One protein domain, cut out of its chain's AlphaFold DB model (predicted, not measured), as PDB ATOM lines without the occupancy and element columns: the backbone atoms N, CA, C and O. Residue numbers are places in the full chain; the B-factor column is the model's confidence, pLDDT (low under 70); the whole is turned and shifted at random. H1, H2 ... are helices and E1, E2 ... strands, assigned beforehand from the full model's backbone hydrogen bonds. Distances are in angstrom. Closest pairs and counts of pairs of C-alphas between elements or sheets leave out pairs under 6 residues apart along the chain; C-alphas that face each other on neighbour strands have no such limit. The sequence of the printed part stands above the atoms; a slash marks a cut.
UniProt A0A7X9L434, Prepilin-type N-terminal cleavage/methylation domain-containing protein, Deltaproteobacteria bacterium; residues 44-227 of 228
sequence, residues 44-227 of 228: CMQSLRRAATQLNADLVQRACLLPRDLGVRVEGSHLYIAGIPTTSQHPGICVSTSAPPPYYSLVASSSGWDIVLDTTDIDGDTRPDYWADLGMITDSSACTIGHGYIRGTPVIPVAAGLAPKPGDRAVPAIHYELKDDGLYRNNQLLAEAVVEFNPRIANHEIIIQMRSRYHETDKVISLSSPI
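What this domain is: This is residues 44 to 227 of the 228 residues of the protein "Prepilin-type N-terminal cleavage/methylation domain-containing protein" of Deltaproteobacteria bacterium (UniProt A0A7X9L434). At one end of the model six strands, E3, E4, E7, E6, E5 and E8, close a small barrel; the long strand E8 bends and runs out of it, with E1, E2, E9 and E10 added beside its outgoing part. At the other end a hairpin sheet of three long strands, E11, E12 and E13, turns away from E10, and H1 fills the corner between that sheet and the strands E8, E9 and E10. The printed part has 184 residues, with H1 first and then E1 to E13; it is mostly strand, and the neighbour strands are antiparallel. It is compact, with a radius of gyration of the C-alphas of 16.3 A, and has an elongated outline of 54 by 35 by 33 A.

Where its parts are: H1, residues 44 to 60, is 24.2 A long from C-alpha 44 at (136.059, 186.452, 184.185). E1 is residues 72 to 75, E2 78 to 82, E3 105 to 111, E4 114 to 117, E5 135 to 138, E6 142 to 145 and E7 155 to 161. E8, residues 169 to 179, is 28.8 A long and bends by 61 degrees at residue 172, where C-alpha 172 is at (159.094, 201.226, 170.167). E9 is residues 182 to 185 and E10 188 to 191. E11, residues 194 to 202, is 22.6 A long, E12, 205 to 214, is 29.6 A, and E13, 217 to 226, is 30.9 A, ending at C-alpha 226 at (140.330, 208.444, 170.563).

How they stand to each other: H1 is on the sheet E11, E12 and E13 at a height of 8.4 A, over E12 and along the strands, at 18 degrees to E12 on the local plane; the two make two layers, a helix on one face of a sheet. The closest C-alphas of H1 and E12 are those of Cys 44 and Ser 212, 5.5 A apart. H1 is also on the barrel's sheet, outside the barrel, at a height of 9.6 A; its closest C-alphas to E10 are those of Ser 47 and Ala 191, 5.0 A. In H1 every O i to N i+4 pair is within hydrogen-bond range. E4 to E7 and E5 to E8 are Greek keys, four strands of which three form a meander and the first is the antiparallel neighbour of the fourth. E8 and E3 close the ring, with N 170 and O 105 2.7 A apart. E8 also pairs with E5, N 173 to O 135 at 2.8 A, with E2, N 174 to O 81 at 2.8 A, and, as a hairpin, with E9, N 184 to O 177 at 2.8 A. E8, E9 and E10, like E11, E12 and E13, form a meander, each strand the antiparallel neighbour of the one before. The hairpin E12 and E13 has N 206 and O 225 2.8 A apart. E10 runs on into E11 at 95 degrees, and the C-alphas of Leu 178 in E8 and Phe 197 in E11, the closest of these two strands, are 6.3 A apart.

The domain as a whole: The two C-alphas farthest apart, those of Ser 98 and Glu 216, are 57.4 A from each other. The printed part has no cut. The links H1 to E1, E2 to E3 and E4 to E5 are long, with 11, 22 and 17 residues. The mean pLDDT of the printed part is 91.9, and residue 63 alone is under 70.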
ATOM      1  N   CYS A  44     136.232 185.817 185.497       93.81
ATOM      2  CA  CYS A  44     136.059 186.452 184.185       93.81
ATOM      3  C   CYS A  44     136.154 187.985 184.260       93.81
ATOM      4  O   CYS A  44     136.911 188.619 183.522       93.81
ATOM      5  N   MET A  45     135.416 188.599 185.192       94.06
ATOM      6  CA  MET A  45     135.426 190.053 185.360       94.06
ATOM      7  C   MET A  45     136.786 190.590 185.821       94.06
ATOM      8  O   MET A  45     137.182 191.663 185.371       94.06
ATOM      9  N   GLN A  46     137.511 189.878 186.690       94.56
ATOM     10  CA  GLN A  46     138.847 190.287 187.133       94.56
ATOM     11  C   GLN A  46     139.851 190.270 185.979       94.56
ATOM     12  O   GLN A  46     140.581 191.246 185.803       94.56
ATOM     13  N   SER A  47     139.850 189.218 185.154       94.81
ATOM     14  CA  SER A  47     140.715 189.134 183.972       94.81
ATOM     15  C   SER A  47     140.427 190.265 182.982       94.81
ATOM     16  O   SER A  47     141.351 190.970 182.575       94.81
ATOM     17  N   LEU A  48     139.150 190.512 182.664       96.00
ATOM     18  CA  LEU A  48     138.752 191.615 181.783       96.00
ATOM     19  C   LEU A  48     139.113 192.982 182.364       96.00
ATOM     20  O   LEU A  48     139.617 193.844 181.647       96.00
ATOM     21  N   ARG A  49     138.894 193.190 183.665       95.00
ATOM     22  CA  ARG A  49     139.224 194.452 184.332       95.00
ATOM     23  C   ARG A  49     140.726 194.711 184.327       95.00
ATOM     24  O   ARG A  49     141.129 195.846 184.071       95.00
ATOM     25  N   ARG A  50     141.547 193.690 184.591       95.00
ATOM     26  CA  ARG A  50     143.011 193.797 184.543       95.00
ATOM     27  C   ARG A  50     143.483 194.169 183.138       95.00
ATOM     28  O   ARG A  50     144.233 195.132 183.004       95.00
ATOM     29  N   ALA A  51     142.984 193.472 182.116       95.81
ATOM     30  CA  ALA A  51     143.287 193.772 180.718       95.81
ATOM     31  C   ALA A  51     142.881 195.205 180.341       95.81
ATOM     32  O   ALA A  51     143.703 195.974 179.851       95.81
ATOM     33  N   ALA A  52     141.642 195.597 180.649       95.12
ATOM     34  CA  ALA A  52     141.121 196.925 180.342       95.12
ATOM     35  C   ALA A  52     141.889 198.051 181.045       95.12
ATOM     36  O   ALA A  52     142.190 199.067 180.427       95.12
ATOM     37  N   THR A  53     142.225 197.872 182.325       94.62
ATOM     38  CA  THR A  53     142.967 198.886 183.091       94.62
ATOM     39  C   THR A  53     144.369 199.082 182.522       94.62
ATOM     40  O   THR A  53     144.801 200.221 182.368       94.62
ATOM     41  N   GLN A  54     145.057 197.991 182.167       94.31
ATOM     42  CA  GLN A  54     146.394 198.063 181.579       94.31
ATOM     43  C   GLN A  54     146.373 198.673 180.170       94.31
ATOM     44  O   GLN A  54     147.162 199.571 179.894       94.31
ATOM     45  N   LEU A  55     145.434 198.253 179.316       94.19
ATOM     46  CA  LEU A  55     145.238 198.835 177.985       94.19
ATOM     47  C   LEU A  55     144.951 200.332 178.066       94.19
ATOM     48  O   LEU A  55     145.546 201.112 177.333       94.19
ATOM     49  N   ASN A  56     144.068 200.744 178.974       92.75
ATOM     50  CA  ASN A  56     143.751 202.155 179.152       92.75
ATOM     51  C   ASN A  56     144.963 202.951 179.656       92.75
ATOM     52  O   ASN A  56     145.188 204.062 179.190       92.75
ATOM     53  N   ALA A  57     145.757 202.394 180.576       90.94
ATOM     54  CA  ALA A  57     146.988 203.039 181.029       90.94
ATOM     55  C   ALA A  57     147.975 203.240 179.870       90.94
ATOM     56  O   ALA A  57     148.482 204.346 179.699       90.94
ATOM     57  N   ASP A  58     148.183 202.215 179.042       91.81
ATOM     58  CA  ASP A  58     149.087 202.288 177.893       91.81
ATOM     59  C   ASP A  58     148.560 203.244 176.802       91.81
ATOM     60  O   ASP A  58     149.333 204.009 176.235       91.81
ATOM     61  N   LEU A  59     147.245 203.270 176.546       90.44
ATOM     62  CA  LEU A  59     146.614 204.210 175.607       90.44
ATOM     63  C   LEU A  59     146.707 205.667 176.079       90.44
ATOM     64  O   LEU A  59     146.911 206.562 175.264       90.44
ATOM     65  N   VAL A  60     146.580 205.916 177.384       88.12
ATOM     66  CA  VAL A  60     146.749 207.258 177.966       88.12
ATOM     67  C   VAL A  60     148.214 207.690 177.945       88.12
ATOM     68  O   VAL A  60     148.508 208.856 177.694       88.12
ATOM     69  N   GLN A  61     149.137 206.760 178.197       82.19
ATOM     70  CA  GLN A  61     150.581 207.004 178.144       82.19
ATOM     71  C   GLN A  61     151.144 207.026 176.722       82.19
ATOM     72  O   GLN A  61     152.337 207.290 176.557       82.19
ATOM     73  N   ARG A  62     150.302 206.760 175.715       83.38
ATOM     74  CA  ARG A  62     150.664 206.763 174.301       83.38
ATOM     75  C   ARG A  62     151.533 207.970 173.992       83.38
ATOM     76  O   ARG A  62     151.169 209.117 174.254       83.38
ATOM     77  N   ALA A  63     152.712 207.658 173.485       67.12
ATOM     78  CA  ALA A  63     153.892 208.441 173.755       67.12
ATOM     79  C   ALA A  63     153.809 209.899 173.286       67.12
ATOM     80  O   ALA A  63     153.972 210.227 172.112       67.12
ATOM     81  N   CYS A  64     153.656 210.787 174.266       75.06
ATOM     82  CA  CYS A  64     153.628 212.235 174.093       75.06
ATOM     83  C   CYS A  64     154.913 212.819 173.477       75.06
ATOM     84  O   CYS A  64     154.891 213.958 173.011       75.06
ATOM     85  N   LEU A  65     156.008 212.049 173.474       83.81
ATOM     86  CA  LEU A  65     157.324 212.418 172.942       83.81
ATOM     87  C   LEU A  65     157.659 211.746 171.595       83.81
ATOM     88  O   LEU A  65     158.709 212.037 171.029       83.81
ATOM     89  N   LEU A  66     156.798 210.862 171.080       87.44
ATOM     90  CA  LEU A  66     156.979 210.177 169.793       87.44
ATOM     91  C   LEU A  66     156.090 210.827 168.709       87.44
ATOM     92  O   LEU A  66     155.179 211.596 169.037       87.44
ATOM     93  N   PRO A  67     156.323 210.548 167.412       89.19
ATOM     94  CA  PRO A  67     155.444 211.001 166.339       89.19
ATOM     95  C   PRO A  67     153.997 210.536 166.566       89.19
ATOM     96  O   PRO A  67     153.728 209.345 166.726       89.19
ATOM     97  N   ARG A  68     153.050 211.484 166.583       85.94
ATOM     98  CA  ARG A  68     151.631 211.210 166.894       85.94
ATOM     99  C   ARG A  68     150.964 210.285 165.884       85.94
ATOM    100  O   ARG A  68     150.113 209.478 166.243       85.94
ATOM    101  N   ASP A  69     151.379 210.393 164.632       88.88
ATOM    102  CA  ASP A  69     150.918 209.569 163.522       88.88
ATOM    103  C   ASP A  69     151.323 208.094 163.654       88.88
ATOM    104  O   ASP A  69     150.675 207.231 163.067       88.88
ATOM    105  N   LEU A  70     152.320 207.786 164.489       90.44
ATOM    106  CA  LEU A  70     152.726 206.420 164.822       90.44
ATOM    107  C   LEU A  70     152.145 205.932 166.156       90.44
ATOM    108  O   LEU A  70     152.592 204.919 166.678       90.44
ATOM    109  N   GLY A  71     151.146 206.621 166.716       90.81
ATOM    110  CA  GLY A  71     150.680 206.394 168.085       90.81
ATOM    111  C   GLY A  71     150.039 205.026 168.361       90.81
ATOM    112  O   GLY A  71     150.223 204.477 169.445       90.81
ATOM    113  N   VAL A  72     149.258 204.478 167.427       93.75
ATOM    114  CA  VAL A  72     148.597 203.166 167.568       93.75
ATOM    115  C   VAL A  72     148.517 202.500 166.203       93.75
ATOM    116  O   VAL A  72     148.173 203.153 165.218       93.75
ATOM    117  N   ARG A  73     148.760 201.190 166.143       93.69
ATOM    118  CA  ARG A  73     148.558 200.395 164.932       93.69
ATOM    119  C   ARG A  73     147.939 199.044 165.258       93.69
ATOM    120  O   ARG A  73     148.191 198.467 166.312       93.69
ATOM    121  N   VAL A  74     147.119 198.547 164.340       93.12
ATOM    122  CA  VAL A  74     146.501 197.222 164.420       93.12
ATOM    123  C   VAL A  74     146.927 196.432 163.193       93.12
ATOM    124  O   VAL A  74     146.758 196.914 162.075       93.12
ATOM    125  N   GLU A  75     147.464 195.234 163.407       89.25
ATOM    126  CA  GLU A  75     147.836 194.287 162.349       89.25
ATOM    127  C   GLU A  75     147.224 192.923 162.683       89.25
ATOM    128  O   GLU A  75     147.661 192.229 163.603       89.25
ATOM    129  N   GLY A  76     146.159 192.548 161.974       86.00
ATOM    130  CA  GLY A  76     145.385 191.347 162.298       86.00
ATOM    131  C   GLY A  76     144.807 191.402 163.719       86.00
ATOM    132  O   GLY A  76     144.104 192.347 164.071       86.00
ATOM    133  N   SER A  77     145.101 190.388 164.535       86.50
ATOM    134  CA  SER A  77     144.719 190.306 165.955       86.50
ATOM    135  C   SER A  77     145.710 190.987 166.909       86.50
ATOM    136  O   SER A  77     145.536 190.913 168.125       86.50
ATOM    137  N   HIS A  78     146.752 191.632 166.382       94.19
ATOM    138  CA  HIS A  78     147.788 192.285 167.173       94.19
ATOM    139  C   HIS A  78     147.480 193.773 167.320       94.19
ATOM    140  O   HIS A  78     147.136 194.454 166.350       94.19
ATOM    141  N   LEU A  79     147.648 194.288 168.537       95.81
ATOM    142  CA  LEU A  79     147.552 195.713 168.832       95.81
ATOM    143  C   LEU A  79     148.920 196.232 169.267       95.81
ATOM    144  O   LEU A  79     149.543 195.679 170.171       95.81
ATOM    145  N   TYR A  80     149.346 197.323 168.644       95.69
ATOM    146  CA  TYR A  80     150.587 198.018 168.945       95.69
ATOM    147  C   TYR A  80     150.262 199.437 169.398       95.69
ATOM    148  O   TYR A  80     149.544 200.162 168.708       95.69
ATOM    149  N   ILE A  81     150.788 199.843 170.550       95.31
ATOM    150  CA  ILE A  81     150.610 201.188 171.109       95.31
ATOM    151  C   ILE A  81     151.993 201.798 171.299       95.31
ATOM    152  O   ILE A  81     152.802 201.237 172.031       95.31
ATOM    153  N   ALA A  82     152.276 202.927 170.654       94.06
ATOM    154  CA  ALA A  82     153.582 203.568 170.739       94.06
ATOM    155  C   ALA A  82     153.920 203.961 172.176       94.06
ATOM    156  O   ALA A  82     153.132 204.617 172.867       94.06
ATOM    157  N   GLY A  83     155.123 203.591 172.595       90.25
ATOM    158  CA  GLY A  83     155.612 203.843 173.934       90.25
ATOM    159  C   GLY A  83     156.555 202.760 174.422       90.25
ATOM    160  O   GLY A  83     156.573 201.629 173.935       90.25
ATOM    161  N   ILE A  84     157.323 203.138 175.436       88.25
ATOM    162  CA  ILE A  84     158.253 202.268 176.142       88.25
ATOM    163  C   ILE A  84     157.673 202.048 177.531       88.25
ATOM    164  O   ILE A  84     157.483 203.022 178.267       88.25
ATOM    165  N   PRO A  85     157.349 200.809 177.926       84.31
ATOM    166  CA  PRO A  85     156.804 200.582 179.250       84.31
ATOM    167  C   PRO A  85     157.886 200.840 180.304       84.31
ATOM    168  O   PRO A  85     159.038 200.433 180.175       84.31
ATOM    169  N   THR A  86     157.512 201.504 181.389       84.50
ATOM    170  CA  THR A  86     158.447 201.761 182.481       84.50
ATOM    171  C   THR A  86     158.710 200.472 183.259       84.50
ATOM    172  O   THR A  86     157.796 199.732 183.628       84.50
ATOM    173  N   THR A  87     159.982 200.172 183.494       82.94
ATOM    174  CA  THR A  87     160.433 199.006 184.261       82.94
ATOM    175  C   THR A  87     161.458 199.442 185.303       82.94
ATOM    176  O   THR A  87     161.977 200.555 185.262       82.94
ATOM    177  N   SER A  88     161.812 198.559 186.239       80.62
ATOM    178  CA  SER A  88     162.888 198.843 187.202       80.62
ATOM    179  C   SER A  88     164.243 199.107 186.531       80.62
ATOM    180  O   SER A  88     165.093 199.773 187.117       80.62
ATOM    181  N   GLN A  89     164.447 198.591 185.315       78.25
ATOM    182  CA  GLN A  89     165.682 198.729 184.542       78.25
ATOM    183  C   GLN A  89     165.609 199.837 183.481       78.25
ATOM    184  O   GLN A  89     166.641 200.199 182.917       78.25
ATOM    185  N   HIS A  90     164.418 200.371 183.196       81.56
ATOM    186  CA  HIS A  90     164.207 201.417 182.197       81.56
ATOM    187  C   HIS A  90     163.147 202.410 182.677       81.56
ATOM    188  O   HIS A  90     161.969 202.054 182.754       81.56
ATOM    189  N   PRO A  91     163.514 203.670 182.953       81.00
ATOM    190  CA  PRO A  91     162.570 204.671 183.447       81.00
ATOM    191  C   PRO A  91     161.608 205.211 182.369       81.00
ATOM    192  O   PRO A  91     160.847 206.129 182.662       81.00
ATOM    193  N   GLY A  92     161.604 204.640 181.159       84.94
ATOM    194  CA  GLY A  92     160.959 205.203 179.968       84.94
ATOM    195  C   GLY A  92     161.862 206.182 179.212       84.94
ATOM    196  O   GLY A  92     163.057 206.237 179.495       84.94
ATOM    197  N   ILE A  93     161.255 206.923 178.280       85.38
ATOM    198  CA  ILE A  93     161.904 207.953 177.455       85.38
ATOM    199  C   ILE A  93     162.188 209.196 178.303       85.38
ATOM    200  O   ILE A  93     161.291 209.738 178.960       85.38
ATOM    201  N   CYS A  94     163.418 209.679 178.236       84.94
ATOM    202  CA  CYS A  94     163.878 210.922 178.822       84.94
ATOM    203  C   CYS A  94     163.777 212.076 177.813       84.94
ATOM    204  O   CYS A  94     163.904 211.910 176.605       84.94
ATOM    205  N   VAL A  95     163.564 213.299 178.306       86.56
ATOM    206  CA  VAL A  95     163.681 214.483 177.445       86.56
ATOM    207  C   VAL A  95     165.160 214.802 177.285       86.56
ATOM    208  O   VAL A  95     165.823 215.221 178.235       86.56
ATOM    209  N   SER A  96     165.665 214.608 176.073       83.56
ATOM    210  CA  SER A  96     167.037 214.935 175.716       83.56
ATOM    211  C   SER A  96     167.264 216.444 175.750       83.56
ATOM    212  O   SER A  96     166.460 217.230 175.243       83.56
ATOM    213  N   THR A  97     168.402 216.869 176.295       80.88
ATOM    214  CA  THR A  97     168.828 218.274 176.225       80.88
ATOM    215  C   THR A  97     169.424 218.637 174.866       80.88
ATOM    216  O   THR A  97     169.496 219.816 174.531       80.88
ATOM    217  N   SER A  98     169.884 217.641 174.102       78.88
ATOM    218  CA  SER A  98     170.555 217.823 172.808       78.88
ATOM    219  C   SER A  98     169.638 217.616 171.607       78.88
ATOM    220  O   SER A  98     169.855 218.253 170.579       78.88
ATOM    221  N   ALA A  99     168.624 216.757 171.726       80.56
ATOM    222  CA  ALA A  99     167.683 216.458 170.650       80.56
ATOM    223  C   ALA A  99     166.241 216.780 171.087       80.56
ATOM    224  O   ALA A  99     165.720 216.157 172.012       80.56
ATOM    225  N   PRO A 100     165.556 217.755 170.467       82.12
ATOM    226  CA  PRO A 100     164.145 217.967 170.754       82.12
ATOM    227  C   PRO A 100     163.291 216.825 170.163       82.12
ATOM    228  O   PRO A 100     163.650 216.286 169.115       82.12
ATOM    229  N   PRO A 101     162.151 216.476 170.787       87.00
ATOM    230  CA  PRO A 101     161.199 215.517 170.224       87.00
ATOM    231  C   PRO A 101     160.598 216.023 168.890       87.00
ATOM    232  O   PRO A 101     160.613 217.233 168.633       87.00
ATOM    233  N   PRO A 102     160.000 215.144 168.060       89.00
ATOM    234  CA  PRO A 102     159.670 213.748 168.354       89.00
ATOM    235  C   PRO A 102     160.852 212.783 168.200       89.00
ATOM    236  O   PRO A 102     161.622 212.890 167.252       89.00
ATOM    237  N   TYR A 103     160.948 211.808 169.106       92.69
ATOM    238  CA  TYR A 103     161.989 210.777 169.081       92.69
ATOM    239  C   TYR A 103     161.579 209.594 168.199       92.69
ATOM    240  O   TYR A 103     160.445 209.125 168.278       92.69
ATOM    241  N   TYR A 104     162.472 209.125 167.335       94.81
ATOM    242  CA  TYR A 104     162.273 207.946 166.490       94.81
ATOM    243  C   TYR A 104     163.618 207.467 165.938       94.81
ATOM    244  O   TYR A 104     164.566 208.247 165.850       94.81
ATOM    245  N   SER A 105     163.666 206.210 165.508       95.69
ATOM    246  CA  SER A 105     164.753 205.672 164.686       95.69
ATOM    247  C   SER A 105     164.349 205.648 163.214       95.69
ATOM    248  O   SER A 105     163.163 205.637 162.888       95.69
ATOM    249  N   LEU A 106     165.311 205.598 162.304       97.06
ATOM    250  CA  LEU A 106     165.103 205.309 160.891       97.06
ATOM    251  C   LEU A 106     165.517 203.876 160.575       97.06
ATOM    252  O   LEU A 106     166.579 203.399 160.980       97.06
ATOM    253  N   VAL A 107     164.698 203.195 159.780       97.19
ATOM    254  CA  VAL A 107     165.054 201.892 159.216       97.19
ATOM    255  C   VAL A 107     166.096 202.114 158.120       97.19
ATOM    256  O   VAL A 107     165.775 202.517 157.004       97.19
ATOM    257  N   ALA A 108     167.364 201.849 158.421       96.88
ATOM    258  CA  ALA A 108     168.466 201.998 157.476       96.88
ATOM    259  C   ALA A 108     168.430 200.920 156.381       96.88
ATOM    260  O   ALA A 108     168.699 201.194 155.211       96.88
ATOM    261  N   SER A 109     168.087 199.683 156.747       95.88
ATOM    262  CA  SER A 109     167.913 198.582 155.796       95.88
ATOM    263  C   SER A 109     166.990 197.498 156.347       95.88
ATOM    264  O   SER A 109     166.759 197.416 157.552       95.88
ATOM    265  N   SER A 110     166.455 196.673 155.449       93.44
ATOM    266  CA  SER A 110     165.558 195.562 155.760       93.44
ATOM    267  C   SER A 110     165.952 194.377 154.881       93.44
ATOM    268  O   SER A 110     166.035 194.516 153.656       93.44
ATOM    269  N   SER A 111     166.280 193.243 155.497       89.56
ATOM    270  CA  SER A 111     166.731 192.030 154.818       89.56
ATOM    271  C   SER A 111     166.032 190.808 155.404       89.56
ATOM    272  O   SER A 111     166.359 190.330 156.487       89.56
ATOM    273  N   GLY A 112     165.043 190.286 154.676       85.88
ATOM    274  CA  GLY A 112     164.237 189.167 155.159       85.88
ATOM    275  C   GLY A 112     163.468 189.546 156.426       85.88
ATOM    276  O   GLY A 112     162.573 190.383 156.365       85.88
ATOM    277  N   TRP A 113     163.821 188.912 157.546       88.69
ATOM    278  CA  TRP A 113     163.231 189.158 158.867       88.69
ATOM    279  C   TRP A 113     164.135 189.979 159.791       88.69
ATOM    280  O   TRP A 113     163.762 190.207 160.932       88.69
ATOM    281  N   ASP A 114     165.285 190.457 159.316       93.94
ATOM    282  CA  ASP A 114     166.156 191.337 160.089       93.94
ATOM    283  C   ASP A 114     166.082 192.759 159.536       93.94
ATOM    284  O   ASP A 114     166.178 192.993 158.326       93.94
ATOM    285  N   ILE A 115     165.947 193.731 160.431       95.56
ATOM    286  CA  ILE A 115     166.020 195.152 160.096       95.56
ATOM    287  C   ILE A 115     167.209 195.793 160.794       95.56
ATOM    288  O   ILE A 115     167.638 195.346 161.854       95.56
ATOM    289  N   VAL A 116     167.729 196.865 160.211       96.88
ATOM    290  CA  VAL A 116     168.796 197.662 160.816       96.88
ATOM    291  C   VAL A 116     168.260 199.051 161.093       96.88
ATOM    292  O   VAL A 116     167.830 199.729 160.158       96.88
ATOM    293  N   LEU A 117     168.299 199.472 162.354       96.88
ATOM    294  CA  LEU A 117     168.002 200.846 162.750       96.88
ATOM    295  C   LEU A 117     169.277 201.695 162.756       96.88
ATOM    296  O   LEU A 117     170.370 201.193 163.020       96.88
ATOM    297  N   ASP A 118     169.136 202.985 162.462       95.88
ATOM    298  CA  ASP A 118     170.219 203.970 162.558       95.88
ATOM    299  C   ASP A 118     170.653 204.241 164.010       95.88
ATOM    300  O   ASP A 118     171.842 204.392 164.285       95.88
ATOM    301  N   THR A 119     169.698 204.247 164.939       94.56
ATOM    302  CA  THR A 119     169.901 204.317 166.384       94.56
ATOM    303  C   THR A 119     168.936 203.378 167.103       94.56
ATOM    304  O   THR A 119     167.827 203.119 166.640       94.56
ATOM    305  N   THR A 120     169.350 202.868 168.258       93.56
ATOM    306  CA  THR A 120     168.477 202.151 169.202       93.56
ATOM    307  C   THR A 120     168.211 202.953 170.473       93.56
ATOM    308  O   THR A 120     167.513 202.458 171.346       93.56
ATOM    309  N   ASP A 121     168.827 204.125 170.598       93.25
ATOM    310  CA  ASP A 121     168.731 205.069 171.711       93.25
ATOM    311  C   ASP A 121     168.201 206.379 171.108       93.25
ATOM    312  O   ASP A 121     168.944 207.136 170.472       93.25
ATOM    313  N   ILE A 122     166.878 206.538 171.134       92.06
ATOM    314  CA  ILE A 122     166.162 207.604 170.424       92.06
ATOM    315  C   ILE A 122     166.183 208.920 171.204       92.06
ATOM    316  O   ILE A 122     166.001 209.974 170.594       92.06
ATOM    317  N   ASP A 123     166.412 208.877 172.519       90.44
ATOM    318  CA  ASP A 123     166.539 210.061 173.372       90.44
ATOM    319  C   ASP A 123     168.000 210.430 173.710       90.44
ATOM    320  O   ASP A 123     168.288 211.562 174.122       90.44
ATOM    321  N   GLY A 124     168.949 209.535 173.444       88.44
ATOM    322  CA  GLY A 124     170.372 209.752 173.668       88.44
ATOM    323  C   GLY A 124     170.778 209.648 175.139       88.44
ATOM    324  O   GLY A 124     171.804 210.224 175.516       88.44
ATOM    325  N   ASP A 125     169.993 208.974 175.986       88.75
ATOM    326  CA  ASP A 125     170.292 208.782 177.410       88.75
ATOM    327  C   ASP A 125     171.297 207.643 177.680       88.75
ATOM    328  O   ASP A 125     171.624 207.354 178.838       88.75
ATOM    329  N   THR A 126     171.849 207.047 176.615       87.50
ATOM    330  CA  THR A 126     172.764 205.895 176.577       87.50
ATOM    331  C   THR A 126     172.120 204.548 176.902       87.50
ATOM    332  O   THR A 126     172.828 203.543 177.048       87.50
ATOM    333  N   ARG A 127     170.788 204.479 177.003       90.25
ATOM    334  CA  ARG A 127     170.040 203.242 177.232       90.25
ATOM    335  C   ARG A 127     169.214 202.917 175.991       90.25
ATOM    336  O   ARG A 127     168.395 203.711 175.569       90.25
ATOM    337  N   PRO A 128     169.357 201.711 175.422       92.25
ATOM    338  CA  PRO A 128     168.567 201.348 174.254       92.25
ATOM    339  C   PRO A 128     167.073 201.245 174.576       92.25
ATOM    340  O   PRO A 128     166.694 200.530 175.511       92.25
ATOM    341  N   ASP A 129     166.256 201.862 173.738       93.31
ATOM    342  CA  ASP A 129     164.798 201.980 173.835       93.31
ATOM    343  C   ASP A 129     164.036 200.780 173.256       93.31
ATOM    344  O   ASP A 129     162.838 200.599 173.484       93.31
ATOM    345  N   TYR A 130     164.745 199.931 172.514       93.69
ATOM    346  CA  TYR A 130     164.231 198.701 171.919       93.69
ATOM    347  C   TYR A 130     164.695 197.490 172.731       93.69
ATOM    348  O   TYR A 130     165.841 197.431 173.189       93.69
ATOM    349  N   TRP A 131     163.832 196.485 172.890       91.81
ATOM    350  CA  TRP A 131     164.167 195.225 173.553       91.81
ATOM    351  C   TRP A 131     163.316 194.055 173.036       91.81
ATOM    352  O   TRP A 131     162.332 194.244 172.326       91.81
ATOM    353  N   ALA A 132     163.727 192.833 173.376       93.88
ATOM    354  CA  ALA A 132     163.100 191.599 172.913       93.88
ATOM    355  C   ALA A 132     161.617 191.500 173.310       93.88
ATOM    356  O   ALA A 132     161.258 191.806 174.440       93.88
ATOM    357  N   ASP A 133     160.759 191.028 172.410       94.19
ATOM    358  CA  ASP A 133     159.311 190.905 172.619       94.19
ATOM    359  C   ASP A 133     158.530 192.237 172.712       94.19
ATOM    360  O   ASP A 133     157.322 192.222 172.961       94.19
ATOM    361  N   LEU A 134     159.168 193.398 172.491       93.81
ATOM    362  CA  LEU A 134     158.424 194.638 172.233       93.81
ATOM    363  C   LEU A 134     157.800 194.638 170.846       93.81
ATOM    364  O   LEU A 134     158.270 193.988 169.916       93.81
ATOM    365  N   GLY A 135     156.775 195.462 170.696       95.25
ATOM    366  CA  GLY A 135     156.332 195.921 169.398       95.25
ATOM    367  C   GLY A 135     157.227 197.020 168.836       95.25
ATOM    368  O   GLY A 135     157.955 197.711 169.548       95.25
ATOM    369  N   MET A 136     157.096 197.237 167.539       95.81
ATOM    370  CA  MET A 136     157.641 198.384 166.844       95.81
ATOM    371  C   MET A 136     156.633 198.849 165.801       95.81
ATOM    372  O   MET A 136     156.146 198.052 164.996       95.81
ATOM    373  N   ILE A 137     156.315 200.141 165.821       96.38
ATOM    374  CA  ILE A 137     155.447 200.770 164.824       96.38
ATOM    375  C   ILE A 137     156.332 201.542 163.861       96.38
ATOM    376  O   ILE A 137     157.241 202.260 164.272       96.38
ATOM    377  N   THR A 138     156.042 201.391 162.578       95.81
ATOM    378  CA  THR A 138     156.690 202.126 161.502       95.81
ATOM    379  C   THR A 138     155.662 202.823 160.628       95.81
ATOM    380  O   THR A 138     154.458 202.554 160.726       95.81
ATOM    381  N   ASP A 139     156.129 203.707 159.749       94.94
ATOM    382  CA  ASP A 139     155.274 204.393 158.776       94.94
ATOM    383  C   ASP A 139     154.446 203.401 157.945       94.94
ATOM    384  O   ASP A 139     153.237 203.577 157.752       94.94
ATOM    385  N   SER A 140     155.062 202.303 157.498       92.88
ATOM    386  CA  SER A 140     154.406 201.347 156.606       92.88
ATOM    387  C   SER A 140     153.734 200.164 157.307       92.88
ATOM    388  O   SER A 140     152.797 199.600 156.742       92.88
ATOM    389  N   SER A 141     154.168 199.791 158.514       93.31
ATOM    390  CA  SER A 141     153.764 198.534 159.169       93.31
ATOM    391  C   SER A 141     153.947 198.552 160.690       93.31
ATOM    392  O   SER A 141     154.507 199.494 161.248       93.31
ATOM    393  N   ALA A 142     153.493 197.501 161.376       95.19
ATOM    394  CA  ALA A 142     153.904 197.200 162.745       95.19
ATOM    395  C   ALA A 142     154.363 195.743 162.870       95.19
ATOM    396  O   ALA A 142     153.888 194.859 162.148       95.19
ATOM    397  N   CYS A 143     155.299 195.505 163.784       94.88
ATOM    398  CA  CYS A 143     155.906 194.196 163.980       94.88
ATOM    399  C   CYS A 143     156.354 193.971 165.427       94.88
ATOM    400  O   CYS A 143     156.450 194.918 166.206       94.88
ATOM    401  N   THR A 144     156.629 192.717 165.783       96.00
ATOM    402  CA  THR A 144     157.164 192.326 167.095       96.00
ATOM    403  C   THR A 144     158.643 191.980 166.972       96.00
ATOM    404  O   THR A 144     159.041 191.217 166.088       96.00
ATOM    405  N   ILE A 145     159.449 192.509 167.886       96.19
ATOM    406  CA  ILE A 145     160.878 192.240 168.015       96.19
ATOM    407  C   ILE A 145     161.077 190.827 168.554       96.19
ATOM    408  O   ILE A 145     160.468 190.432 169.547       96.19
ATOM    409  N   GLY A 146     161.954 190.058 167.921       95.25
ATOM    410  CA  GLY A 146     162.202 188.674 168.289       95.25
ATOM    411  C   GLY A 146     162.819 188.506 169.674       95.25
ATOM    412  O   GLY A 146     163.671 189.283 170.101       95.25
ATOM    413  N   HIS A 147     162.432 187.416 170.339       93.62
ATOM    414  CA  HIS A 147     162.873 187.056 171.688       93.62
ATOM    415  C   HIS A 147     164.406 186.996 171.852       93.62
ATOM    416  O   HIS A 147     164.943 187.279 172.918       93.62
ATOM    417  N   GLY A 148     165.130 186.636 170.786       92.12
ATOM    418  CA  GLY A 148     166.593 186.547 170.780       92.12
ATOM    419  C   GLY A 148     167.327 187.881 170.603       92.12
ATOM    420  O   GLY A 148     168.554 187.878 170.515       92.12
ATOM    421  N   TYR A 149     166.614 189.006 170.503       95.12
ATOM    422  CA  TYR A 149     167.227 190.312 170.290       95.12
ATOM    423  C   TYR A 149     168.130 190.720 171.462       95.12
ATOM    424  O   TYR A 149     167.716 190.744 172.625       95.12
ATOM    425  N   ILE A 150     169.368 191.094 171.142       93.81
ATOM    426  CA  ILE A 150     170.330 191.606 172.115       93.81
ATOM    427  C   ILE A 150     170.128 193.116 172.215       93.81
ATOM    428  O   ILE A 150     170.405 193.863 171.283       93.81
ATOM    429  N   ARG A 151     169.651 193.579 173.369       91.69
ATOM    430  CA  ARG A 151     169.351 194.996 173.601       91.69
ATOM    431  C   ARG A 151     170.537 195.900 173.239       91.69
ATOM    432  O   ARG A 151     171.638 195.715 173.754       91.69
ATOM    433  N   GLY A 152     170.282 196.893 172.385       91.44
ATOM    434  CA  GLY A 152     171.284 197.851 171.907       91.44
ATOM    435  C   GLY A 152     172.003 197.445 170.625       91.44
ATOM    436  O   GLY A 152     172.784 198.237 170.102       91.44
ATOM    437  N   THR A 153     171.752 196.249 170.076       95.00
ATOM    438  CA  THR A 153     172.236 195.941 168.728       95.00
ATOM    439  C   THR A 153     171.362 196.648 167.689       95.00
ATOM    440  O   THR A 153     170.138 196.604 167.799       95.00
ATOM    441  N   PRO A 154     171.942 197.270 166.649       94.50
ATOM    442  CA  PRO A 154     171.157 197.953 165.619       94.50
ATOM    443  C   PRO A 154     170.395 196.975 164.718       94.50
ATOM    444  O   PRO A 154     169.407 197.356 164.100       94.50
ATOM    445  N   VAL A 155     170.847 195.717 164.646       95.69
ATOM    446  CA  VAL A 155     170.150 194.633 163.944       95.69
ATOM    447  C   VAL A 155     169.044 194.094 164.846       95.69
ATOM    448  O   VAL A 155     169.335 193.528 165.902       95.69
ATOM    449  N   ILE A 156     167.794 194.276 164.429       95.75
ATOM    450  CA  ILE A 156     166.597 193.842 165.142       95.75
ATOM    451  C   ILE A 156     165.941 192.699 164.354       95.75
ATOM    452  O   ILE A 156     165.492 192.925 163.228       95.75
ATOM    453  N   PRO A 157     165.852 191.487 164.926       95.19
ATOM    454  CA  PRO A 157     165.087 190.407 164.328       95.19
ATOM    455  C   PRO A 157     163.591 190.666 164.518       95.19
ATOM    456  O   PRO A 157     163.143 191.034 165.606       95.19
ATOM    457  N   VAL A 158     162.804 190.430 163.479       94.06
ATOM    458  CA  VAL A 158     161.346 190.537 163.471       94.06
ATOM    459  C   VAL A 158     160.751 189.138 163.619       94.06
ATOM    460  O   VAL A 158     161.032 188.247 162.821       94.06
ATOM    461  N   ALA A 159     159.922 188.932 164.643       92.56
ATOM    462  CA  ALA A 159     159.282 187.643 164.917       92.56
ATOM    463  C   ALA A 159     157.855 187.530 164.370       92.56
ATOM    464  O   ALA A 159     157.423 186.439 164.005       92.56
ATOM    465  N   ALA A 160     157.114 188.639 164.329       88.81
ATOM    466  CA  ALA A 160     155.727 188.668 163.875       88.81
ATOM    467  C   ALA A 160     155.380 190.017 163.237       88.81
ATOM    468  O   ALA A 160     156.037 191.024 163.499       88.81
ATOM    469  N   GLY A 161     154.320 190.036 162.430       86.12
ATOM    470  CA  GLY A 161     153.875 191.216 161.689       86.12
ATOM    471  C   GLY A 161     154.539 191.349 160.319       86.12
ATOM    472  O   GLY A 161     155.033 190.375 159.749       86.12
ATOM    473  N   LEU A 162     154.503 192.561 159.772       87.31
ATOM    474  CA  LEU A 162     155.081 192.878 158.468       87.31
ATOM    475  C   LEU A 162     156.454 193.523 158.652       87.31
ATOM    476  O   LEU A 162     156.617 194.402 159.493       87.31
ATOM    477  N   ALA A 163     157.433 193.092 157.855       87.12
ATOM    478  CA  ALA A 163     158.771 193.665 157.889       87.12
ATOM    479  C   ALA A 163     158.738 195.146 157.446       87.12
ATOM    480  O   ALA A 163     158.222 195.444 156.360       87.12
ATOM    481  N   PRO A 164     159.309 196.065 158.243       92.56
ATOM    482  CA  PRO A 164     159.424 197.476 157.888       92.56
ATOM    483  C   PRO A 164     160.219 197.741 156.614       92.56
ATOM    484  O   PRO A 164     161.090 196.952 156.219       92.56
ATOM    485  N   LYS A 165     159.959 198.895 155.992       93.50
ATOM    486  CA  LYS A 165     160.661 199.325 154.781       93.50
ATOM    487  C   LYS A 165     161.837 200.240 155.124       93.50
ATOM    488  O   LYS A 165     161.739 201.035 156.056       93.50
ATOM    489  N   PRO A 166     162.936 200.184 154.351       96.00
ATOM    490  CA  PRO A 166     164.004 201.167 154.471       96.00
ATOM    491  C   PRO A 166     163.475 202.594 154.283       96.00
ATOM    492  O   PRO A 166     162.704 202.853 153.359       96.00
ATOM    493  N   GLY A 167     163.917 203.508 155.142       95.00
ATOM    494  CA  GLY A 167     163.478 204.902 155.185       95.00
ATOM    495  C   GLY A 167     162.269 205.168 156.083       95.00
ATOM    496  O   GLY A 167     161.998 206.337 156.352       95.00
ATOM    497  N   ASP A 168     161.577 204.134 156.574       96.31
ATOM    498  CA  ASP A 168     160.493 204.322 157.539       96.31
ATOM    499  C   ASP A 168     161.047 204.859 158.865       96.31
ATOM    500  O   ASP A 168     162.087 204.406 159.358       96.31
ATOM    501  N   ARG A 169     160.303 205.774 159.488       96.38
ATOM    502  CA  ARG A 169     160.451 206.068 160.914       96.38
ATOM    503  C   ARG A 169     159.955 204.869 161.701       96.38
ATOM    504  O   ARG A 169     158.933 204.281 161.357       96.38
ATOM    505  N   ALA A 170     160.659 204.534 162.766       96.25
ATOM    506  CA  ALA A 170     160.362 203.434 163.656       96.25
ATOM    507  C   ALA A 170     160.311 203.935 165.095       96.25
ATOM    508  O   ALA A 170     161.157 204.715 165.528       96.25
ATOM    509  N   VAL A 171     159.336 203.444 165.852       95.81
ATOM    510  CA  VAL A 171     159.190 203.733 167.278       95.81
ATOM    511  C   VAL A 171     158.922 202.456 168.063       95.81
ATOM    512  O   VAL A 171     158.220 201.572 167.556       95.81
ATOM    513  N   PRO A 172     159.444 202.334 169.294       95.00
ATOM    514  CA  PRO A 172     159.094 201.226 170.167       95.00
ATOM    515  C   PRO A 172     157.607 201.295 170.530       95.00
ATOM    516  O   PRO A 172     157.019 202.372 170.688       95.00
ATOM    517  N   ALA A 173     156.989 200.127 170.650       95.44
ATOM    518  CA  ALA A 173     155.579 200.000 170.956       95.44
ATOM    519  C   ALA A 173     155.316 198.854 171.929       95.44
ATOM    520  O   ALA A 173     155.979 197.821 171.933       95.44
ATOM    521  N   ILE A 174     154.277 199.018 172.730       95.00
ATOM    522  CA  ILE A 174     153.712 197.959 173.547       95.00
ATOM    523  C   ILE A 174     152.889 197.064 172.628       95.00
ATOM    524  O   ILE A 174     151.984 197.536 171.937       95.00
ATOM    525  N   HIS A 175     153.208 195.775 172.624       95.81
ATOM    526  CA  HIS A 175     152.577 194.758 171.797       95.81
ATOM    527  C   HIS A 175     151.599 193.931 172.629       95.81
ATOM    528  O   HIS A 175     151.949 193.387 173.676       95.81
ATOM    529  N   TYR A 176     150.368 193.836 172.143       96.81
ATOM    530  CA  TYR A 176     149.325 192.972 172.671       96.81
ATOM    531  C   TYR A 176     148.987 191.872 171.673       96.81
ATOM    532  O   TYR A 176     148.786 192.138 170.485       96.81
ATOM    533  N   GLU A 177     148.861 190.650 172.178       96.12
ATOM    534  CA  GLU A 177     148.425 189.490 171.405       96.12
ATOM    535  C   GLU A 177     147.632 188.514 172.263       96.12
ATOM    536  O   GLU A 177     147.848 188.398 173.469       96.12
ATOM    537  N   LEU A 178     146.719 187.796 171.625       96.44
ATOM    538  CA  LEU A 178     146.005 186.688 172.236       96.44
ATOM    539  C   LEU A 178     146.710 185.378 171.879       96.44
ATOM    540  O   LEU A 178     146.922 185.099 170.700       96.44
ATOM    541  N   LYS A 179     147.038 184.582 172.896       95.31
ATOM    542  CA  LYS A 179     147.538 183.208 172.769       95.31
ATOM    543  C   LYS A 179     146.503 182.225 173.307       95.31
ATOM    544  O   LYS A 179     145.484 182.629 173.865       95.31
ATOM    545  N   ASP A 180     146.793 180.936 173.166       92.88
ATOM    546  CA  ASP A 180     145.902 179.844 173.577       92.88
ATOM    547  C   ASP A 180     145.520 179.887 175.067       92.88
ATOM    548  O   ASP A 180     144.450 179.414 175.446       92.88
ATOM    549  N   ASP A 181     146.380 180.455 175.913       93.56
ATOM    550  CA  ASP A 181     146.232 180.519 177.367       93.56
ATOM    551  C   ASP A 181     145.908 181.925 177.906       93.56
ATOM    552  O   ASP A 181     145.840 182.114 179.123       93.56
ATOM    553  N   GLY A 182     145.692 182.914 177.032       95.75
ATOM    554  CA  GLY A 182     145.188 184.226 177.429       95.75
ATOM    555  C   GLY A 182     145.758 185.405 176.649       95.75
ATOM    556  O   GLY A 182     146.422 185.267 175.623       95.75
ATOM    557  N   LEU A 183     145.481 186.611 177.148       97.44
ATOM    558  CA  LEU A 183     145.981 187.863 176.583       97.44
ATOM    559  C   LEU A 183     147.378 188.177 177.122       97.44
ATOM    560  O   LEU A 183     147.585 188.194 178.338       97.44
ATOM    561  N   TYR A 184     148.299 188.499 176.222       96.94
ATOM    562  CA  TYR A 184     149.688 188.839 176.498       96.94
ATOM    563  C   TYR A 184     149.966 190.314 176.209       96.94
ATOM    564  O   TYR A 184     149.373 190.912 175.313       96.94
ATOM    565  N   ARG A 185     150.906 190.880 176.968       95.44
ATOM    566  CA  ARG A 185     151.503 192.202 176.763       95.44
ATOM    567  C   ARG A 185     153.019 192.046 176.743       95.44
ATOM    568  O   ARG A 185     153.583 191.637 177.753       95.44
ATOM    569  N   ASN A 186     153.671 192.366 175.628       93.75
ATOM    570  CA  ASN A 186     155.113 192.185 175.410       93.75
ATOM    571  C   ASN A 186     155.582 190.774 175.812       93.75
ATOM    572  O   ASN A 186     156.471 190.623 176.648       93.75
ATOM    573  N   ASN A 187     154.883 189.746 175.319       93.19
ATOM    574  CA  ASN A 187     155.117 188.336 175.655       93.19
ATOM    575  C   ASN A 187     154.996 187.972 177.158       93.19
ATOM    576  O   ASN A 187     155.406 186.892 177.577       93.19
ATOM    577  N   GLN A 188     154.347 188.808 177.976       93.31
ATOM    578  CA  GLN A 188     153.982 188.486 179.360       93.31
ATOM    579  C   GLN A 188     152.473 188.281 179.504       93.31
ATOM    580  O   GLN A 188     151.689 189.137 179.090       93.31
ATOM    581  N   LEU A 189     152.060 187.172 180.131       95.69
ATOM    582  CA  LEU A 189     150.648 186.871 180.371       95.69
ATOM    583  C   LEU A 189     150.007 187.954 181.252       95.69
ATOM    584  O   LEU A 189     150.362 188.145 182.421       95.69
ATOM    585  N   LEU A 190     149.024 188.651 180.688       95.69
ATOM    586  CA  LEU A 190     148.275 189.712 181.350       95.69
ATOM    587  C   LEU A 190     146.961 189.187 181.934       95.69
ATOM    588  O   LEU A 190     146.630 189.504 183.081       95.69
ATOM    589  N   ALA A 191     146.205 188.406 181.159       95.19
ATOM    590  CA  ALA A 191     144.879 187.941 181.554       95.19
ATOM    591  C   ALA A 191     144.547 186.558 180.966       95.19
ATOM    592  O   ALA A 191     144.271 186.439 179.777       95.19
ATOM    593  N   GLU A 192     144.513 185.543 181.833       94.31
ATOM    594  CA  GLU A 192     144.323 184.123 181.478       94.31
ATOM    595  C   GLU A 192     142.941 183.798 180.891       94.31
ATOM    596  O   GLU A 192     142.822 183.039 179.941       94.31
ATOM    597  N   ALA A 193     141.870 184.390 181.427       94.44
ATOM    598  CA  ALA A 193     140.515 184.005 181.038       94.44
ATOM    599  C   ALA A 193     140.052 184.669 179.732       94.44
ATOM    600  O   ALA A 193     138.919 184.440 179.316       94.44
ATOM    601  N   VAL A 194     140.861 185.543 179.120       95.75
ATOM    602  CA  VAL A 194     140.509 186.223 177.865       95.75
ATOM    603  C   VAL A 194     140.681 185.243 176.712       95.75
ATOM    604  O   VAL A 194     141.761 184.703 176.523       95.75
ATOM    605  N   VAL A 195     139.615 185.037 175.941       96.00
ATOM    606  CA  VAL A 195     139.556 184.074 174.826       96.00
ATOM    607  C   VAL A 195     139.266 184.728 173.479       96.00
ATOM    608  O   VAL A 195     139.383 184.078 172.449       96.00
ATOM    609  N   GLU A 196     138.877 186.004 173.464       96.12
ATOM    610  CA  GLU A 196     138.818 186.806 172.241       96.12
ATOM    611  C   GLU A 196     139.353 188.206 172.509       96.12
ATOM    612  O   GLU A 196     139.049 188.812 173.542       96.12
ATOM    613  N   PHE A 197     140.105 188.720 171.540       96.88
ATOM    614  CA  PHE A 197     140.694 190.049 171.542       96.88
ATOM    615  C   PHE A 197     140.671 190.586 170.110       96.88
ATOM    616  O   PHE A 197     141.441 190.146 169.261       96.88
ATOM    617  N   ASN A 198     139.753 191.513 169.844       96.00
ATOM    618  CA  ASN A 198     139.500 192.055 168.511       96.00
ATOM    619  C   ASN A 198     139.704 193.577 168.522       96.00
ATOM    620  O   ASN A 198     138.736 194.328 168.710       96.00
ATOM    621  N   PRO A 199     140.955 194.046 168.374       95.25
ATOM    622  CA  PRO A 199     141.252 195.456 168.179       95.25
ATOM    623  C   PRO A 199     140.910 195.870 166.743       95.25
ATOM    624  O   PRO A 199     141.147 195.133 165.790       95.25
ATOM    625  N   ARG A 200     140.358 197.069 166.567       94.69
ATOM    626  CA  ARG A 200     140.136 197.672 165.249       94.69
ATOM    627  C   ARG A 200     140.135 199.186 165.343       94.69
ATOM    628  O   ARG A 200     139.652 199.745 166.324       94.69
ATOM    629  N   ILE A 201     140.613 199.842 164.295       92.00
ATOM    630  CA  ILE A 201     140.557 201.297 164.174       92.00
ATOM    631  C   ILE A 201     139.370 201.660 163.285       92.00
ATOM    632  O   ILE A 201     139.245 201.153 162.170       92.00
ATOM    633  N   ALA A 202     138.484 202.520 163.779       90.81
ATOM    634  CA  ALA A 202     137.350 203.039 163.026       90.81
ATOM    635  C   ALA A 202     137.081 204.487 163.440       90.81
ATOM    636  O   ALA A 202     137.068 204.791 164.625       90.81
ATOM    637  N   ASN A 203     136.838 205.377 162.474       87.25
ATOM    638  CA  ASN A 203     136.468 206.777 162.731       87.25
ATOM    639  C   ASN A 203     137.425 207.536 163.679       87.25
ATOM    640  O   ASN A 203     136.964 208.330 164.488       87.25
ATOM    641  N   HIS A 204     138.743 207.318 163.571       86.88
ATOM    642  CA  HIS A 204     139.766 207.888 164.471       86.88
ATOM    643  C   HIS A 204     139.672 207.423 165.935       86.88
ATOM    644  O   HIS A 204     140.279 208.023 166.818       86.88
ATOM    645  N   GLU A 205     138.970 206.323 166.198       91.94
ATOM    646  CA  GLU A 205     138.934 205.661 167.497       91.94
ATOM    647  C   GLU A 205     139.513 204.251 167.393       91.94
ATOM    648  O   GLU A 205     139.311 203.537 166.403       91.94
ATOM    649  N   ILE A 206     140.216 203.830 168.442       93.19
ATOM    650  CA  ILE A 206     140.563 202.429 168.647       93.19
ATOM    651  C   ILE A 206     139.414 201.787 169.415       93.19
ATOM    652  O   ILE A 206     139.049 202.234 170.501       93.19
ATOM    653  N   ILE A 207     138.838 200.735 168.844       94.69
ATOM    654  CA  ILE A 207     137.787 199.932 169.463       94.69
ATOM    655  C   ILE A 207     138.370 198.556 169.749       94.69
ATOM    656  O   ILE A 207     138.852 197.882 168.840       94.69
ATOM    657  N   ILE A 208     138.303 198.124 171.003       95.75
ATOM    658  CA  ILE A 208     138.831 196.834 171.449       95.75
ATOM    659  C   ILE A 208     137.689 196.040 172.064       95.75
ATOM    660  O   ILE A 208     137.186 196.382 173.137       95.75
ATOM    661  N   GLN A 209     137.280 194.973 171.384       95.94
ATOM    662  CA  GLN A 209     136.320 194.018 171.925       95.94
ATOM    663  C   GLN A 209     137.064 192.857 172.573       95.94
ATOM    664  O   GLN A 209     137.959 192.272 171.964       95.94
ATOM    665  N   MET A 210     136.684 192.526 173.805       96.31
ATOM    666  CA  MET A 210     137.269 191.421 174.556       96.31
ATOM    667  C   MET A 210     136.188 190.511 175.112       96.31
ATOM    668  O   MET A 210     135.196 190.986 175.671       96.31
ATOM    669  N   ARG A 211     136.423 189.202 175.020       96.62
ATOM    670  CA  ARG A 211     135.589 188.176 175.648       96.62
ATOM    671  C   ARG A 211     136.432 187.343 176.594       96.62
ATOM    672  O   ARG A 211     137.515 186.901 176.225       96.62
ATOM    673  N   SER A 212     135.920 187.111 177.796       95.88
ATOM    674  CA  SER A 212     136.493 186.157 178.740       95.88
ATOM    675  C   SER A 212     135.568 184.973 178.956       95.88
ATOM    676  O   SER A 212     134.349 185.163 179.025       95.88
ATOM    677  N   ARG A 213     136.156 183.798 179.149       94.31
ATOM    678  CA  ARG A 213     135.457 182.547 179.424       94.31
ATOM    679  C   ARG A 213     136.121 181.815 180.578       94.31
ATOM    680  O   ARG A 213     137.333 181.623 180.579       94.31
ATOM    681  N   TYR A 214     135.308 181.347 181.514       91.69
ATOM    682  CA  TYR A 214     135.732 180.417 182.552       91.69
ATOM    683  C   TYR A 214     134.604 179.412 182.795       91.69
ATOM    684  O   TYR A 214     133.495 179.801 183.162       91.69
ATOM    685  N   HIS A 215     134.877 178.132 182.528       89.25
ATOM    686  CA  HIS A 215     133.860 177.077 182.418       89.25
ATOM    687  C   HIS A 215     132.705 177.480 181.474       89.25
ATOM    688  O   HIS A 215     132.946 177.752 180.299       89.25
ATOM    689  N   GLU A 216     131.467 177.518 181.973       87.56
ATOM    690  CA  GLU A 216     130.262 177.886 181.214       87.56
ATOM    691  C   GLU A 216     129.965 179.396 181.267       87.56
ATOM    692  O   GLU A 216     129.017 179.874 180.639       87.56
ATOM    693  N   THR A 217     130.762 180.167 182.014       89.38
ATOM    694  CA  THR A 217     130.535 181.597 182.217       89.38
ATOM    695  C   THR A 217     131.318 182.438 181.209       89.38
ATOM    696  O   THR A 217     132.545 182.526 181.275       89.38
ATOM    697  N   ASP A 218     130.586 183.156 180.355       93.88
ATOM    698  CA  ASP A 218     131.135 184.119 179.395       93.88
ATOM    699  C   ASP A 218     130.822 185.570 179.803       93.88
ATOM    700  O   ASP A 218     129.725 185.897 180.274       93.88
ATOM    701  N   LYS A 219     131.790 186.471 179.599       94.31
ATOM    702  CA  LYS A 219     131.627 187.927 179.749       94.31
ATOM    703  C   LYS A 219     132.291 188.656 178.591       94.31
ATOM    704  O   LYS A 219     133.331 188.227 178.106       94.31
ATOM    705  N   VAL A 220     131.694 189.765 178.169       95.25
ATOM    706  CA  VAL A 220     132.175 190.586 177.053       95.25
ATOM    707  C   VAL A 220     132.248 192.037 177.502       95.25
ATOM    708  O   VAL A 220     131.342 192.517 178.183       95.25
ATOM    709  N   ILE A 221     133.308 192.730 177.100       95.25
ATOM    710  CA  ILE A 221     133.427 194.184 177.216       95.25
ATOM    711  C   ILE A 221     133.911 194.777 175.894       95.25
ATOM    712  O   ILE A 221     134.576 194.115 175.098       95.25
ATOM    713  N   SER A 222     133.583 196.045 175.679       94.12
ATOM    714  CA  SER A 222     134.098 196.844 174.572       94.12
ATOM    715  C   SER A 222     134.705 198.112 175.146       94.12
ATOM    716  O   SER A 222     134.071 198.785 175.958       94.12
ATOM    717  N   LEU A 223     135.920 198.427 174.721       92.44
ATOM    718  CA  LEU A 223     136.612 199.668 175.047       92.44
ATOM    719  C   LEU A 223     136.711 200.515 173.784       92.44
ATOM    720  O   LEU A 223     136.912 199.971 172.698       92.44
ATOM    721  N   SER A 224     136.584 201.828 173.935       91.50
ATOM    722  CA  SER A 224     136.843 202.796 172.875       91.50
ATOM    723  C   SER A 224     137.714 203.927 173.409       91.50
ATOM    724  O   SER A 224     137.553 204.357 174.552       91.50
ATOM    725  N   SER A 225     138.668 204.378 172.599       89.00
ATOM    726  CA  SER A 225     139.551 205.497 172.931       89.00
ATOM    727  C   SER A 225     139.894 206.288 171.662       89.00
ATOM    728  O   SER A 225     140.087 205.669 170.612       89.00
ATOM    729  N   PRO A 226     139.950 207.629 171.715       87.19
ATOM    730  CA  PRO A 226     140.330 208.444 170.563       87.19
ATOM    731  C   PRO A 226     141.818 208.276 170.212       87.19
ATOM    732  O   PRO A 226     142.655 208.080 171.092       87.19
ATOM    733  N   ILE A 227     142.149 208.373 168.919       81.56
ATOM    734  CA  ILE A 227     143.519 208.254 168.383       81.56
ATOM    735  C   ILE A 227     144.126 209.638 168.043       81.56
ATOM    736  O   ILE A 227     145.244 209.694 167.543       81.56
TER     737      ILE A 227